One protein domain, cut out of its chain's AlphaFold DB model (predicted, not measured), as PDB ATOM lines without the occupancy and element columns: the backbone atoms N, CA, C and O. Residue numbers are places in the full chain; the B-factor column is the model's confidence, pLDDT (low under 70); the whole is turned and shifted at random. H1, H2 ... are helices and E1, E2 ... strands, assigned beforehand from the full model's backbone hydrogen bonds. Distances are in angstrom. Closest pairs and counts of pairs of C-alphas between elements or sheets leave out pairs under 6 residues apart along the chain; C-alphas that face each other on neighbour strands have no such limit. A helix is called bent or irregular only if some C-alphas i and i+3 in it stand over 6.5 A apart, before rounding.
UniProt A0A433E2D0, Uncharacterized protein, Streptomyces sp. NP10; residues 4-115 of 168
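Overview. This is residues 4 to 115 of the 168 residues of an uncharacterized protein of Streptomyces sp. NP10 (UniProt A0A433E2D0). A strongly twisted sheet of five strands has two helices, H2 and H3, over one face, and beyond its edge strand E1 lies a second, smaller part, in which the hairpins E6 with E7 and E8 with E9 follow each other with the short helix H4 between them and the first helix, H1, next to E9. The printed part has 112 residues, with four named helices and nine named strands in the order H1 E1 H2 E2 E3 H3 E4 E5 E6 E7 H4 E8 E9. The large sheet runs E1 E5 E4 E2 E3 and is mixed, while the two small sheets, E6 E7 and E8 E9, are antiparallel. The class is mixed, helices and strands, and the whole is compact, with a radius of gyration of the C-alphas of 14.8 A and spans of 36 by 33 by 27 A.

Along the chain. H1 is residues 4 to 11, 11.0 A long, and its C-alpha 4 is at (191.391, 130.094, 117.727). E1, residues 22 to 26, is 13.9 A long, and H2, residues 27 to 36, is 15.5 A long. H2 is irregular: C-alphas 28 and 31 are 7.3 A apart. E2 is residues 41 to 46, 16.2 A long, E3 is residues 49 to 51, and H3 is residues 56 to 61. E4, residues 64 to 68, is 12.8 A long. E5, residues 75 to 82, is the longest strand, with 20.1 A from C-alpha 75 at (204.280, 126.152, 127.770) to C-alpha 82. E6 is residues 88 to 90, E7 residues 98 to 100, H4 residues 101 to 104, E8 residues 105 to 107 and E9 residues 113 to 115, where C-alpha 115 is at (187.482, 121.102, 114.674).

Arrangement. In the large sheet E1 and E5 are parallel at 33 degrees, with N 23 and O 78 2.9 A apart, within hydrogen-bond range. E4 and E5 are an antiparallel hairpin, with N 67 and O 77 at 2.8 A. E4 and E2 are antiparallel, with N 43 and O 66 at 2.9 A. E2 and E3 form a hairpin, with N 46 and O 49 at 3.0 A. H2 is on this sheet at a height of 8.4 A, over E5 and only just over E4, on which 3 of its C-alphas fall; it runs along the strands, at 7 degrees to E5 on the local plane. H3 is on the same face at a height of 8.7 A, over E2, at 20 degrees on the local plane; H2 and H3 are apart. E1, H2, E2 and E3, H3, E4 are split strand-helix-strand units, two strands running the same way with a helix between them in the chain and other strands between them in the sheet; both crossovers are right-handed. H1 only grazes the sheet, with residues 4 to 6, and the closest C-alphas of H1 and E9, those of Ala 6 and Tyr 114, are 5.1 A apart. In the hairpin E6 and E7, N 89 and O 99 are 2.8 A apart, and in the hairpin E8 and E9, N 106 and O 114 are 2.9 A apart. The closest C-alphas of E6 and H4, those of Thr 88 and Tyr 101, are 5.8 A apart. E1 and E9 are near each other. Every O i to N i+4 pair is within hydrogen-bond range in H1 and H3, 3 of 6 in H2, and H4 is too short for such a pair.

Size, cuts and confidence. The two C-alphas farthest apart, those of Ala 71 and Ser 96, are 42.0 A apart. The printed part has no cut and no long link. The mean pLDDT of the printed part is 94.5, and no printed residue is under 70.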
ATOM      1  N   GLY A   4     191.151 128.962 118.638       95.88
ATOM      2  CA  GLY A   4     191.391 130.094 117.727       95.88
ATOM      3  C   GLY A   4     192.007 129.674 116.389       95.88
ATOM      4  O   GLY A   4     191.598 130.156 115.333       95.88
ATOM      5  N   TRP A   5     192.933 128.714 116.431       97.38
ATOM      6  CA  TRP A   5     193.577 128.160 115.244       97.38
ATOM      7  C   TRP A   5     192.601 127.437 114.317       97.38
ATOM      8  O   TRP A   5     192.703 127.573 113.103       97.38
ATOM      9  N   ALA A   6     191.638 126.687 114.860       98.06
ATOM     10  CA  ALA A   6     190.643 125.997 114.039       98.06
ATOM     11  C   ALA A   6     189.779 126.977 113.227       98.06
ATOM     12  O   ALA A   6     189.503 126.722 112.056       98.06
ATOM     13  N   LEU A   7     189.415 128.124 113.810       97.94
ATOM     14  CA  LEU A   7     188.660 129.171 113.108       97.94
ATOM     15  C   LEU A   7     189.485 129.841 112.006       97.94
ATOM     16  O   LEU A   7     188.960 130.163 110.941       97.94
ATOM     17  N   ASP A   8     190.778 130.056 112.238       97.00
ATOM     18  CA  ASP A   8     191.688 130.588 111.218       97.00
ATOM     19  C   ASP A   8     191.871 129.618 110.049       97.00
ATOM     20  O   ASP A   8     191.801 130.032 108.891       97.00
ATOM     21  N   LEU A   9     192.023 128.320 110.333       97.44
ATOM     22  CA  LEU A   9     192.108 127.293 109.294       97.44
ATOM     23  C   LEU A   9     190.808 127.176 108.498       97.44
ATOM     24  O   LEU A   9     190.862 127.132 107.271       97.44
ATOM     25  N   PHE A  10     189.655 127.212 109.171       97.62
ATOM     26  CA  PHE A  10     188.346 127.244 108.515       97.62
ATOM     27  C   PHE A  10     188.221 128.417 107.529       97.62
ATOM     28  O   PHE A  10     187.735 128.246 106.413       97.62
ATOM     29  N   ARG A  11     188.707 129.603 107.910       95.56
ATOM     30  CA  ARG A  11     188.668 130.815 107.072       95.56
ATOM     31  C   ARG A  11     189.816 130.900 106.061       95.56
ATOM     32  O   ARG A  11     189.837 131.821 105.247       95.56
ATOM     33  N   GLY A  12     190.786 129.988 106.128       95.19
ATOM     34  CA  GLY A  12     191.973 129.974 105.275       95.19
ATOM     35  C   GLY A  12     192.953 131.127 105.518       95.19
ATOM     36  O   GLY A  12     193.789 131.395 104.657       95.19
ATOM     37  N   ARG A  13     192.857 131.836 106.652       93.31
ATOM     38  CA  ARG A  13     193.766 132.938 107.008       93.31
ATOM     39  C   ARG A  13     193.840 133.145 108.515       93.31
ATOM     40  O   ARG A  13     192.842 132.992 109.213       93.31
ATOM     41  N   GLN A  14     194.997 133.595 108.991       92.56
ATOM     42  CA  GLN A  14     195.160 133.999 110.382       92.56
ATOM     43  C   GLN A  14     194.485 135.355 110.637       92.56
ATOM     44  O   GLN A  14     194.787 136.327 109.940       92.56
ATOM     45  N   THR A  15     193.577 135.450 111.615       90.38
ATOM     46  CA  THR A  15     192.874 136.721 111.905       90.38
ATOM     47  C   THR A  15     193.434 137.497 113.088       90.38
ATOM     48  O   THR A  15     193.136 138.680 113.232       90.38
ATOM     49  N   ARG A  16     194.235 136.852 113.942       90.94
ATOM     50  CA  ARG A  16     194.934 137.481 115.073       90.94
ATOM     51  C   ARG A  16     196.133 136.644 115.509       90.94
ATOM     52  O   ARG A  16     196.240 135.473 115.152       90.94
ATOM     53  N   ALA A  17     197.001 137.216 116.335       90.50
ATOM     54  CA  ALA A  17     197.995 136.425 117.053       90.50
ATOM     55  C   ALA A  17     197.308 135.444 118.028       90.50
ATOM     56  O   ALA A  17     196.310 135.789 118.678       90.50
ATOM     57  N   HIS A  18     197.850 134.230 118.127       89.75
ATOM     58  CA  HIS A  18     197.495 133.239 119.148       89.75
ATOM     59  C   HIS A  18     198.675 133.102 120.105       89.75
ATOM     60  O   HIS A  18     199.819 133.101 119.658       89.75
ATOM     61  N   GLY A  19     198.390 133.067 121.407       84.38
ATOM     62  CA  GLY A  19     199.427 132.984 122.442       84.38
ATOM     63  C   GLY A  19     199.932 131.560 122.678       84.38
ATOM     64  O   GLY A  19     200.951 131.378 123.326       84.38
ATOM     65  N   ASP A  20     199.215 130.576 122.150       88.38
ATOM     66  CA  ASP A  20     199.404 129.149 122.340       88.38
ATOM     67  C   ASP A  20     199.067 128.383 121.053       88.38
ATOM     68  O   ASP A  20     198.393 128.880 120.144       88.38
ATOM     69  N   ILE A  21     199.566 127.150 120.967       94.44
ATOM     70  CA  ILE A  21     199.125 126.159 119.988       94.44
ATOM     71  C   ILE A  21     198.136 125.241 120.700       94.44
ATOM     72  O   ILE A  21     198.443 124.699 121.755       94.44
ATOM     73  N   GLU A  22     196.961 125.046 120.107       96.81
ATOM     74  CA  GLU A  22     195.874 124.274 120.709       96.81
ATOM     75  C   GLU A  22     195.490 123.094 119.802       96.81
ATOM     76  O   GLU A  22     195.103 123.264 118.634       96.81
ATOM     77  N   ILE A  23     195.551 121.877 120.344       97.75
ATOM     78  CA  ILE A  23     195.062 120.660 119.686       97.75
ATOM     79  C   ILE A  23     194.009 119.969 120.546       97.75
ATOM     80  O   ILE A  23     193.997 120.097 121.764       97.75
ATOM     81  N   ALA A  24     193.130 119.205 119.905       97.69
ATOM     82  CA  ALA A  24     192.180 118.337 120.583       97.69
ATOM     83  C   ALA A  24     192.367 116.905 120.088       97.69
ATOM     84  O   ALA A  24     192.562 116.684 118.891       97.69
ATOM     85  N   VAL A  25     192.321 115.947 121.009       97.19
ATOM     86  CA  VAL A  25     192.459 114.515 120.733       97.19
ATOM     87  C   VAL A  25     191.434 113.720 121.546       97.19
ATOM     88  O   VAL A  25     191.019 114.181 122.614       97.19
ATOM     89  N   PRO A  26     191.044 112.513 121.097       97.06
ATOM     90  CA  PRO A  26     190.299 111.591 121.947       97.06
ATOM     91  C   PRO A  26     191.090 111.308 123.229       97.06
ATOM     92  O   PRO A  26     192.291 111.029 123.165       97.06
ATOM     93  N   ALA A  27     190.438 111.354 124.392       95.56
ATOM     94  CA  ALA A  27     191.105 111.175 125.680       95.56
ATOM     95  C   ALA A  27     191.893 109.852 125.758       95.56
ATOM     96  O   ALA A  27     193.040 109.852 126.205       95.56
ATOM     97  N   GLY A  28     191.343 108.751 125.226       94.56
ATOM     98  CA  GLY A  28     192.015 107.448 125.168       94.56
ATOM     99  C   GLY A  28     193.245 107.405 124.251       94.56
ATOM    100  O   GLY A  28     194.093 106.529 124.403       94.56
ATOM    101  N   ARG A  29     193.393 108.374 123.336       95.50
ATOM    102  CA  ARG A  29     194.558 108.513 122.442       95.50
ATOM    103  C   ARG A  29     195.604 109.502 122.942       95.50
ATOM    104  O   ARG A  29     196.676 109.609 122.351       95.50
ATOM    105  N   PHE A  30     195.363 110.185 124.059       94.81
ATOM    106  CA  PHE A  30     196.345 111.092 124.655       94.81
ATOM    107  C   PHE A  30     197.738 110.463 124.901       94.81
ATOM    108  O   PHE A  30     198.740 111.146 124.672       94.81
ATOM    109  N   PRO A  31     197.871 109.168 125.273       94.44
ATOM    110  CA  PRO A  31     199.183 108.527 125.368       94.44
ATOM    111  C   PRO A  31     200.002 108.553 124.066       94.44
ATOM    112  O   PRO A  31     201.229 108.521 124.126       94.44
ATOM    113  N   GLU A  32     199.363 108.621 122.892       95.94
ATOM    114  CA  GLU A  32     200.047 108.753 121.598       95.94
ATOM    115  C   GLU A  32     200.758 110.108 121.480       95.94
ATOM    116  O   GLU A  32     201.920 110.157 121.073       95.94
ATOM    117  N   VAL A  33     200.100 111.188 121.920       95.00
ATOM    118  CA  VAL A  33     200.687 112.536 121.973       95.00
ATOM    119  C   VAL A  33     201.911 112.531 122.882       95.00
ATOM    120  O   VAL A  33     202.984 112.954 122.461       95.00
ATOM    121  N   ARG A  34     201.797 111.959 124.089       93.94
ATOM    122  CA  ARG A  34     202.916 111.887 125.045       93.94
ATOM    123  C   ARG A  34     204.151 111.207 124.463       93.94
ATOM    124  O   ARG A  34     205.261 111.699 124.635       93.94
ATOM    125  N   ARG A  35     203.969 110.107 123.727       96.31
ATOM    126  CA  ARG A  35     205.086 109.398 123.079       96.31
ATOM    127  C   ARG A  35     205.779 110.219 121.994       96.31
ATOM    128  O   ARG A  35     206.933 109.938 121.687       96.31
ATOM    129  N   ARG A  36     205.100 111.204 121.398       95.94
ATOM    130  CA  ARG A  36     205.655 112.025 120.315       95.94
ATOM    131  C   ARG A  36     206.515 113.189 120.807       95.94
ATOM    132  O   ARG A  36     207.311 113.698 120.020       95.94
ATOM    133  N   PHE A  37     206.394 113.547 122.085       94.00
ATOM    134  CA  PHE A  37     207.155 114.608 122.747       94.00
ATOM    135  C   PHE A  37     207.946 114.046 123.942       94.00
ATOM    136  O   PHE A  37     207.695 114.431 125.088       94.00
ATOM    137  N   PRO A  38     208.882 113.102 123.712       93.69
ATOM    138  CA  PRO A  38     209.727 112.604 124.788       93.69
ATOM    139  C   PRO A  38     210.588 113.751 125.335       93.69
ATOM    140  O   PRO A  38     211.146 114.527 124.564       93.69
ATOM    141  N   GLY A  39     210.691 113.856 126.660       93.75
ATOM    142  CA  GLY A  39     211.469 114.904 127.332       93.75
ATOM    143  C   GLY A  39     210.678 116.155 127.721       93.75
ATOM    144  O   GLY A  39     211.204 116.963 128.475       93.75
ATOM    145  N   TYR A  40     209.424 116.292 127.285       95.62
ATOM    146  CA  TYR A  40     208.530 117.353 127.753       95.62
ATOM    147  C   TYR A  40     207.691 116.907 128.955       95.62
ATOM    148  O   TYR A  40     207.399 115.717 129.127       95.62
ATOM    149  N   VAL A  41     207.281 117.877 129.772       94.88
ATOM    150  CA  VAL A  41     206.406 117.678 130.935       94.88
ATOM    151  C   VAL A  41     204.955 117.941 130.531       94.88
ATOM    152  O   VAL A  41     204.685 118.760 129.656       94.88
ATOM    153  N   PHE A  42     204.018 117.210 131.132       94.38
ATOM    154  CA  PHE A  42     202.591 117.275 130.817       94.38
ATOM    155  C   PHE A  42     201.807 117.620 132.079       94.38
ATOM    156  O   PHE A  42     201.472 116.729 132.859       94.38
ATOM    157  N   ASP A  43     201.499 118.900 132.245       95.12
ATOM    158  CA  ASP A  43     200.842 119.418 133.439       95.12
ATOM    159  C   ASP A  43     199.325 119.470 133.242       95.12
ATOM    160  O   ASP A  43     198.819 119.891 132.196       95.12
ATOM    161  N   ALA A  44     198.571 119.042 134.254       95.00
ATOM    162  CA  ALA A  44     197.121 119.155 134.217       95.00
ATOM    163  C   ALA A  44     196.731 120.631 134.387       95.00
ATOM    164  O   ALA A  44     197.238 121.311 135.278       95.00
ATOM    165  N   ALA A  45     195.811 121.126 133.559       93.69
ATOM    166  CA  ALA A  45     195.359 122.512 133.612       93.69
ATOM    167  C   ALA A  45     193.830 122.582 133.635       93.69
ATOM    168  O   ALA A  45     193.135 121.821 132.958       93.69
ATOM    169  N   GLY A  46     193.283 123.498 134.430       90.44
ATOM    170  CA  GLY A  46     191.837 123.659 134.542       90.44
ATOM    171  C   GLY A  46     191.434 124.625 135.646       90.44
ATOM    172  O   GLY A  46     192.102 124.745 136.667       90.44
ATOM    173  N   SER A  47     190.323 125.336 135.446       85.31
ATOM    174  CA  SER A  47     189.753 126.246 136.456       85.31
ATOM    175  C   SER A  47     190.748 127.283 137.007       85.31
ATOM    176  O   SER A  47     190.714 127.620 138.189       85.31
ATOM    177  N   GLY A  48     191.648 127.782 136.151       86.69
ATOM    178  CA  GLY A  48     192.667 128.772 136.521       86.69
ATOM    179  C   GLY A  48     193.813 128.220 137.376       86.69
ATOM    180  O   GLY A  48     194.547 129.001 137.971       86.69
ATOM    181  N   ARG A  49     193.954 126.894 137.465       91.00
ATOM    182  CA  ARG A  49     195.023 126.212 138.197       91.00
ATOM    183  C   ARG A  49     195.817 125.300 137.268       91.00
ATOM    184  O   ARG A  49     195.288 124.802 136.272       91.00
ATOM    185  N   ILE A  50     197.072 125.096 137.647       93.94
ATOM    186  CA  ILE A  50     198.004 124.158 137.030       93.94
ATOM    187  C   ILE A  50     198.435 123.188 138.125       93.94
ATOM    188  O   ILE A  50     198.757 123.613 139.236       93.94
ATOM    189  N   TRP A  51     198.408 121.900 137.813       94.19
ATOM    190  CA  TRP A  51     198.915 120.845 138.676       94.19
ATOM    191  C   TRP A  51     200.094 120.181 137.972       94.19
ATOM    192  O   TRP A  51     199.908 119.421 137.016       94.19
ATOM    193  N   GLU A  52     201.293 120.501 138.452       91.75
ATOM    194  CA  GLU A  52     202.525 119.818 138.057       91.75
ATOM    195  C   GLU A  52     202.541 118.399 138.627       91.75
ATOM    196  O   GLU A  52     202.018 118.164 139.720       91.75
ATOM    197  N   ASP A  53     203.088 117.449 137.861       83.38
ATOM    198  CA  ASP A  53     203.139 116.022 138.220       83.38
ATOM    199  C   ASP A  53     201.786 115.463 138.697       83.38
ATOM    200  O   ASP A  53     201.697 114.650 139.623       83.38
ATOM    201  N   ALA A  54     200.703 115.928 138.063       85.62
ATOM    202  CA  ALA A  54     199.346 115.584 138.450       85.62
ATOM    203  C   ALA A  54     199.149 114.065 138.523       85.62
ATOM    204  O   ALA A  54     199.427 113.327 137.569       85.62
ATOM    205  N   ALA A  55     198.603 113.610 139.650       85.94
ATOM    206  CA  ALA A  55     198.191 112.227 139.807       85.94
ATOM    207  C   ALA A  55     197.171 111.839 138.707       85.94
ATOM    208  O   ALA A  55     196.447 112.703 138.197       85.94
ATOM    209  N   PRO A  56     197.106 110.556 138.299       84.56
ATOM    210  CA  PRO A  56     196.265 110.132 137.176       84.56
ATOM    211  C   PRO A  56     194.785 110.518 137.304       84.56
ATOM    212  O   PRO A  56     194.142 110.816 136.300       84.56
ATOM    213  N   ASP A  57     194.252 110.540 138.522       85.62
ATOM    214  CA  ASP A  57     192.890 110.965 138.845       85.62
ATOM    215  C   ASP A  57     192.684 112.475 138.641       85.62
ATOM    216  O   ASP A  57     191.693 112.878 138.032       85.62
ATOM    217  N   VAL A  58     193.644 113.311 139.051       85.44
ATOM    218  CA  VAL A  58     193.626 114.762 138.788       85.44
ATOM    219  C   VAL A  58     193.688 115.036 137.287       85.44
ATOM    220  O   VAL A  58     192.928 115.853 136.767       85.44
ATOM    221  N   LEU A  59     194.555 114.315 136.570       84.88
ATOM    222  CA  LEU A  59     194.666 114.424 135.120       84.88
ATOM    223  C   LEU A  59     193.356 114.018 134.424       84.88
ATOM    224  O   LEU A  59     192.948 114.671 133.465       84.88
ATOM    225  N   ALA A  60     192.685 112.970 134.907       84.56
ATOM    226  CA  ALA A  60     191.399 112.515 134.380       84.56
ATOM    227  C   ALA A  60     190.239 113.474 134.706       84.56
ATOM    228  O   ALA A  60     189.291 113.567 133.927       84.56
ATOM    229  N   ALA A  61     190.319 114.209 135.818       86.94
ATOM    230  CA  ALA A  61     189.305 115.177 136.237       86.94
ATOM    231  C   ALA A  61     189.322 116.486 135.424       86.94
ATOM    232  O   ALA A  61     188.374 117.272 135.504       86.94
ATOM    233  N   VAL A  62     190.377 116.738 134.640       92.31
ATOM    234  CA  VAL A  62     190.478 117.912 133.765       92.31
ATOM    235  C   VAL A  62     190.634 117.528 132.299       92.31
ATOM    236  O   VAL A  62     191.237 116.518 131.932       92.31
ATOM    237  N   HIS A  63     190.129 118.393 131.426       93.69
ATOM    238  CA  HIS A  63     190.188 118.167 129.983       93.69
ATOM    239  C   HIS A  63     191.432 118.756 129.322       93.69
ATOM    240  O   HIS A  63     191.718 118.381 128.194       93.69
ATOM    241  N   GLN A  64     192.149 119.677 129.967       95.12
ATOM    242  CA  GLN A  64     193.317 120.333 129.374       95.12
ATOM    243  C   GLN A  64     194.610 119.783 129.956       95.12
ATOM    244  O   GLN A  64     194.710 119.429 131.137       95.12
ATOM    245  N   THR A  65     195.627 119.716 129.111       95.62
ATOM    246  CA  THR A  65     196.989 119.451 129.547       95.62
ATOM    247  C   THR A  65     197.967 120.247 128.743       95.62
ATOM    248  O   THR A  65     197.954 120.216 127.514       95.62
ATOM    249  N   TRP A  66     198.805 120.956 129.476       96.06
ATOM    250  CA  TRP A  66     199.785 121.848 128.914       96.06
ATOM    251  C   TRP A  66     201.119 121.125 128.840       96.06
ATOM    252  O   TRP A  66     201.572 120.510 129.805       96.06
ATOM    253  N   VAL A  67     201.721 121.164 127.658       95.50
ATOM    254  CA  VAL A  67     203.042 120.603 127.404       95.50
ATOM    255  C   VAL A  67     204.065 121.682 127.690       95.50
ATOM    256  O   VAL A  67     204.055 122.731 127.041       95.50
ATOM    257  N   ARG A  68     204.932 121.421 128.662       95.69
ATOM    258  CA  ARG A  68     205.951 122.352 129.134       95.69
ATOM    259  C   ARG A  68     207.342 121.846 128.803       95.69
ATOM    260  O   ARG A  68     207.639 120.663 128.988       95.69
ATOM    261  N   ASP A  69     208.194 122.748 128.337       95.62
ATOM    262  CA  ASP A  69     209.627 122.504 128.231       95.62
ATOM    263  C   ASP A  69     210.259 122.576 129.631       95.62
ATOM    264  O   ASP A  69     210.231 123.641 130.252       95.62
ATOM    265  N   PRO A  70     210.821 121.482 130.176       95.31
ATOM    266  CA  PRO A  70     211.444 121.526 131.494       95.31
ATOM    267  C   PRO A  70     212.734 122.357 131.530       95.31
ATOM    268  O   PRO A  70     213.159 122.743 132.617       95.31
ATOM    269  N   ALA A  71     213.373 122.627 130.386       95.69
ATOM    270  CA  ALA A  71     214.608 123.404 130.331       95.69
ATOM    271  C   ALA A  71     214.357 124.912 130.460       95.69
ATOM    272  O   ALA A  71     215.172 125.612 131.059       95.69
ATOM    273  N   THR A  72     213.246 125.414 129.910       95.56
ATOM    274  CA  THR A  72     212.909 126.850 129.938       95.56
ATOM    275  C   THR A  72     211.748 127.184 130.870       95.56
ATOM    276  O   THR A  72     211.653 128.307 131.356       95.56
ATOM    277  N   GLY A  73     210.878 126.211 131.152       93.44
ATOM    278  CA  GLY A  73     209.613 126.413 131.853       93.44
ATOM    279  C   GLY A  73     208.472 126.888 130.948       93.44
ATOM    280  O   GLY A  73     207.365 127.094 131.447       93.44
ATOM    281  N   ASP A  74     208.705 127.035 129.641       93.75
ATOM    282  CA  ASP A  74     207.705 127.552 128.707       93.75
ATOM    283  C   ASP A  74     206.638 126.510 128.367       93.75
ATOM    284  O   ASP A  74     206.934 125.338 128.117       93.75
ATOM    285  N   TYR A  75     205.386 126.958 128.277       94.31
ATOM    286  CA  TYR A  75     204.280 126.152 127.770       94.31
ATOM    287  C   TYR A  75     204.187 126.273 126.249       94.31
ATOM    288  O   TYR A  75     204.030 127.367 125.710       94.31
ATOM    289  N   LEU A  76     204.275 125.137 125.559       93.19
ATOM    290  CA  LEU A  76     204.397 125.074 124.101       93.19
ATOM    291  C   LEU A  76     203.103 124.652 123.397       93.19
ATOM    292  O   LEU A  76     202.873 125.017 122.245       93.19
ATOM    293  N   LEU A  77     202.281 123.839 124.062       95.38
ATOM    294  CA  LEU A  77     201.104 123.209 123.467       95.38
ATOM    295  C   LEU A  77     200.028 122.980 124.529       95.38
ATOM    296  O   LEU A  77     200.315 122.409 125.577       95.38
ATOM    297  N   ASP A  78     198.786 123.342 124.225       96.44
ATOM    298  CA  ASP A  78     197.606 122.933 124.986       96.44
ATOM    299  C   ASP A  78     196.902 121.775 124.268       96.44
ATOM    300  O   ASP A  78     196.565 121.847 123.079       96.44
ATOM    301  N   VAL A  79     196.699 120.682 124.996       97.38
ATOM    302  CA  VAL A  79     196.043 119.472 124.516       97.38
ATOM    303  C   VAL A  79     194.708 119.302 125.230       97.38
ATOM    304  O   VAL A  79     194.646 118.871 126.384       97.38
ATOM    305  N   PHE A  80     193.621 119.552 124.506       97.19
ATOM    306  CA  PHE A  80     192.284 119.158 124.922       97.19
ATOM    307  C   PHE A  80     192.102 117.644 124.749       97.19
ATOM    308  O   PHE A  80     192.191 117.104 123.647       97.19
ATOM    309  N   ARG A  81     191.805 116.952 125.845       96.44
ATOM    310  CA  ARG A  81     191.375 115.553 125.877       96.44
ATOM    311  C   ARG A  81     189.856 115.491 125.877       96.44
ATOM    312  O   ARG A  81     189.215 115.744 126.900       96.44
ATOM    313  N   GLU A  82     189.287 115.159 124.728       96.62
ATOM    314  CA  GLU A  82     187.838 115.075 124.567       96.62
ATOM    315  C   GLU A  82     187.318 113.681 124.955       96.62
ATOM    316  O   GLU A  82     187.921 112.675 124.557       96.62
ATOM    317  N   PRO A  83     186.203 113.593 125.704       97.00
ATOM    318  CA  PRO A  83     185.486 112.339 125.898       97.00
ATOM    319  C   PRO A  83     185.096 111.719 124.549       97.00
ATOM    320  O   PRO A  83     184.780 112.427 123.589       97.00
ATOM    321  N   HIS A  84     185.148 110.393 124.461       98.00
ATOM    322  CA  HIS A  84     184.851 109.675 123.226       98.00
ATOM    323  C   HIS A  84     184.446 108.227 123.499       98.00
ATOM    324  O   HIS A  84     184.715 107.689 124.572       98.00
ATOM    325  N   ASP A  85     183.845 107.606 122.491       97.62
ATOM    326  CA  ASP A  85     183.516 106.186 122.446       97.62
ATOM    327  C   ASP A  85     183.825 105.665 121.039       97.62
ATOM    328  O   ASP A  85     183.153 106.031 120.076       97.62
ATOM    329  N   GLY A  86     184.915 104.908 120.895       96.38
ATOM    330  CA  GLY A  86     185.415 104.492 119.583       96.38
ATOM    331  C   GLY A  86     185.706 105.686 118.663       96.38
ATOM    332  O   GLY A  86     186.561 106.525 118.973       96.38
ATOM    333  N   ASP A  87     184.992 105.739 117.537       96.19
ATOM    334  CA  ASP A  87     185.025 106.785 116.506       96.19
ATOM    335  C   ASP A  87     184.027 107.934 116.752       96.19
ATOM    336  O   ASP A  87     183.925 108.860 115.944       96.19
ATOM    337  N   THR A  88     183.320 107.903 117.880       98.38
ATOM    338  CA  THR A  88     182.327 108.903 118.256       98.38
ATOM    339  C   THR A  88     182.911 109.884 119.264       98.38
ATOM    340  O   THR A  88     183.281 109.522 120.382       98.38
ATOM    341  N   TRP A  89     182.942 111.158 118.891       98.56
ATOM    342  CA  TRP A  89     183.205 112.268 119.795       98.56
ATOM    343  C   TRP A  89     182.004 112.543 120.702       98.56
ATOM    344  O   TRP A  89     180.850 112.491 120.268       98.56
ATOM    345  N   ILE A  90     182.287 112.886 121.958       98.50
ATOM    346  CA  ILE A  90     181.292 113.238 122.970       98.50
ATOM    347  C   ILE A  90     181.595 114.650 123.476       98.50
ATOM    348  O   ILE A  90     182.697 114.947 123.943       98.50
ATOM    349  N   CYS A  91     180.606 115.539 123.411       97.62
ATOM    350  CA  CYS A  91     180.778 116.907 123.877       97.62
ATOM    351  C   CYS A  91     180.920 116.953 125.403       97.62
ATOM    352  O   CYS A  91     179.956 116.750 126.134       97.62
ATOM    353  N   ARG A  92     182.086 117.364 125.911       94.94
ATOM    354  CA  ARG A  92     182.317 117.565 127.360       94.94
ATOM    355  C   ARG A  92     181.425 118.622 128.040       94.94
ATOM    356  O   ARG A  92     181.567 118.861 129.234       94.94
ATOM    357  N   ARG A  93     180.600 119.365 127.291       94.31
ATOM    358  CA  ARG A  93     179.622 120.317 127.859       94.31
ATOM    359  C   ARG A  93     178.243 119.693 128.057       94.31
ATOM    360  O   ARG A  93     177.511 120.164 128.916       94.31
ATOM    361  N   ASP A  94     177.916 118.674 127.269       96.81
ATOM    362  CA  ASP A  94     176.677 117.904 127.328       96.81
ATOM    363  C   ASP A  94     176.918 116.565 126.613       96.81
ATOM    364  O   ASP A  94     176.973 116.508 125.383       96.81
ATOM    365  N   GLU A  95     177.063 115.486 127.385       96.62
ATOM    366  CA  GLU A  95     177.444 114.158 126.878       96.62
ATOM    367  C   GLU A  95     176.388 113.507 125.975       96.62
ATOM    368  O   GLU A  95     176.669 112.528 125.277       96.62
ATOM    369  N   SER A  96     175.169 114.046 125.951       97.06
ATOM    370  CA  SER A  96     174.142 113.607 125.006       97.06
ATOM    371  C   SER A  96     174.407 114.095 123.575       97.06
ATOM    372  O   SER A  96     173.849 113.548 122.623       97.06
ATOM    373  N   ILE A  97     175.276 115.097 123.403       98.06
ATOM    374  CA  ILE A  97     175.738 115.558 122.096       98.06
ATOM    375  C   ILE A  97     176.902 114.668 121.673       98.06
ATOM    376  O   ILE A  97     178.026 114.787 122.170       98.06
ATOM    377  N   ARG A  98     176.610 113.776 120.729       98.31
ATOM    378  CA  ARG A  98     177.543 112.776 120.210       98.31
ATOM    379  C   ARG A  98     177.579 112.860 118.691       98.31
ATOM    380  O   ARG A  98     176.527 113.006 118.063       98.31
ATOM    381  N   ARG A  99     178.778 112.817 118.112       98.06
ATOM    382  CA  ARG A  99     179.001 112.913 116.662       98.06
ATOM    383  C   ARG A  99     180.177 112.029 116.243       98.06
ATOM    384  O   ARG A  99     181.173 112.014 116.965       98.06
ATOM    385  N   PRO A 100     180.102 111.330 115.106       98.19
ATOM    386  CA  PRO A 100     181.271 110.726 114.475       98.19
ATOM    387  C   PRO A 100     182.407 111.742 114.259       98.19
ATOM    388  O   PRO A 100     182.158 112.924 114.010       98.19
ATOM    389  N   TYR A 101     183.666 111.307 114.367       97.88
ATOM    390  CA  TYR A 101     184.815 112.204 114.172       97.88
ATOM    391  C   TYR A 101     184.920 112.769 112.746       97.88
ATOM    392  O   TYR A 101     185.402 113.889 112.589       97.88
ATOM    393  N   ASP A 102     184.476 112.041 111.722       97.06
ATOM    394  CA  ASP A 102     184.479 112.495 110.324       97.06
ATOM    395  C   ASP A 102     183.489 113.644 110.059       97.06
ATOM    396  O   ASP A 102     183.743 114.482 109.194       97.06
ATOM    397  N   GLU A 103     182.421 113.757 110.853       97.06
ATOM    398  CA  GLU A 103     181.498 114.898 110.810       97.06
ATOM    399  C   GLU A 103     182.095 116.167 111.437       97.06
ATOM    400  O   GLU A 103     181.764 117.279 111.024       97.06
ATOM    401  N   ILE A 104     182.964 116.024 112.444       97.81
ATOM    402  CA  ILE A 104     183.430 117.157 113.260       97.81
ATOM    403  C   ILE A 104     184.881 117.567 113.003       97.81
ATOM    404  O   ILE A 104     185.301 118.630 113.465       97.81
ATOM    405  N   VAL A 105     185.663 116.738 112.309       98.25
ATOM    406  CA  VAL A 105     187.049 117.034 111.935       98.25
ATOM    407  C   VAL A 105     187.110 117.356 110.448       98.25
ATOM    408  O   VAL A 105     187.117 116.479 109.586       98.25
ATOM    409  N   HIS A 106     187.205 118.643 110.146       97.94
ATOM    410  CA  HIS A 106     187.456 119.125 108.795       97.94
ATOM    411  C   HIS A 106     188.954 119.177 108.506       97.94
ATOM    412  O   HIS A 106     189.785 119.121 109.413       97.94
ATOM    413  N   HIS A 107     189.298 119.284 107.226       98.31
ATOM    414  CA  HIS A 107     190.681 119.303 106.768       98.31
ATOM    415  C   HIS A 107     190.918 120.493 105.847       98.31
ATOM    416  O   HIS A 107     190.078 120.828 105.011       98.31
ATOM    417  N   THR A 108     192.074 121.140 105.998       97.00
ATOM    418  CA  THR A 108     192.530 122.122 105.011       97.00
ATOM    419  C   THR A 108     192.916 121.423 103.707       97.00
ATOM    420  O   THR A 108     193.017 120.198 103.650       97.00
ATOM    421  N   ARG A 109     193.199 122.202 102.653       93.94
ATOM    422  CA  ARG A 109     193.720 121.658 101.384       93.94
ATOM    423  C   ARG A 109     195.012 120.854 101.564       93.94
ATOM    424  O   ARG A 109     195.195 119.862 100.872       93.94
ATOM    425  N   ASP A 110     195.846 121.245 102.526       94.31
ATOM    426  CA  ASP A 110     197.103 120.563 102.862       94.31
ATOM    427  C   ASP A 110     196.912 119.414 103.871       94.31
ATOM    428  O   ASP A 110     197.881 118.857 104.382       94.31
ATOM    429  N   GLY A 111     195.663 119.064 104.195       96.50
ATOM    430  CA  GLY A 111     195.337 117.936 105.064       96.50
ATOM    431  C   GLY A 111     195.496 118.208 106.560       96.50
ATOM    432  O   GLY A 111     195.555 117.261 107.339       96.50
ATOM    433  N   ILE A 112     195.554 119.471 107.000       97.19
ATOM    434  CA  ILE A 112     195.638 119.790 108.433       97.19
ATOM    435  C   ILE A 112     194.250 119.603 109.065       97.19
ATOM    436  O   ILE A 112     193.325 120.316 108.664       97.19
ATOM    437  N   PRO A 113     194.086 118.712 110.063       98.12
ATOM    438  CA  PRO A 113     192.799 118.495 110.712       98.12
ATOM    439  C   PRO A 113     192.452 119.651 111.652       98.12
ATOM    440  O   PRO A 113     193.293 120.111 112.438       98.12
ATOM    441  N   TYR A 114     191.198 120.090 111.652       98.62
ATOM    442  CA  TYR A 114     190.678 121.093 112.578       98.62
ATOM    443  C   TYR A 114     189.219 120.833 112.957       98.62
ATOM    444  O   TYR A 114     188.455 120.248 112.196       98.62
ATOM    445  N   LEU A 115     188.846 121.257 114.167       98.56
ATOM    446  CA  LEU A 115     187.482 121.102 114.674       98.56
ATOM    447  C   LEU A 115     186.504 121.990 113.888       98.56
ATOM    448  O   LEU A 115     186.804 123.159 113.639       98.56
TER     449      LEU A 115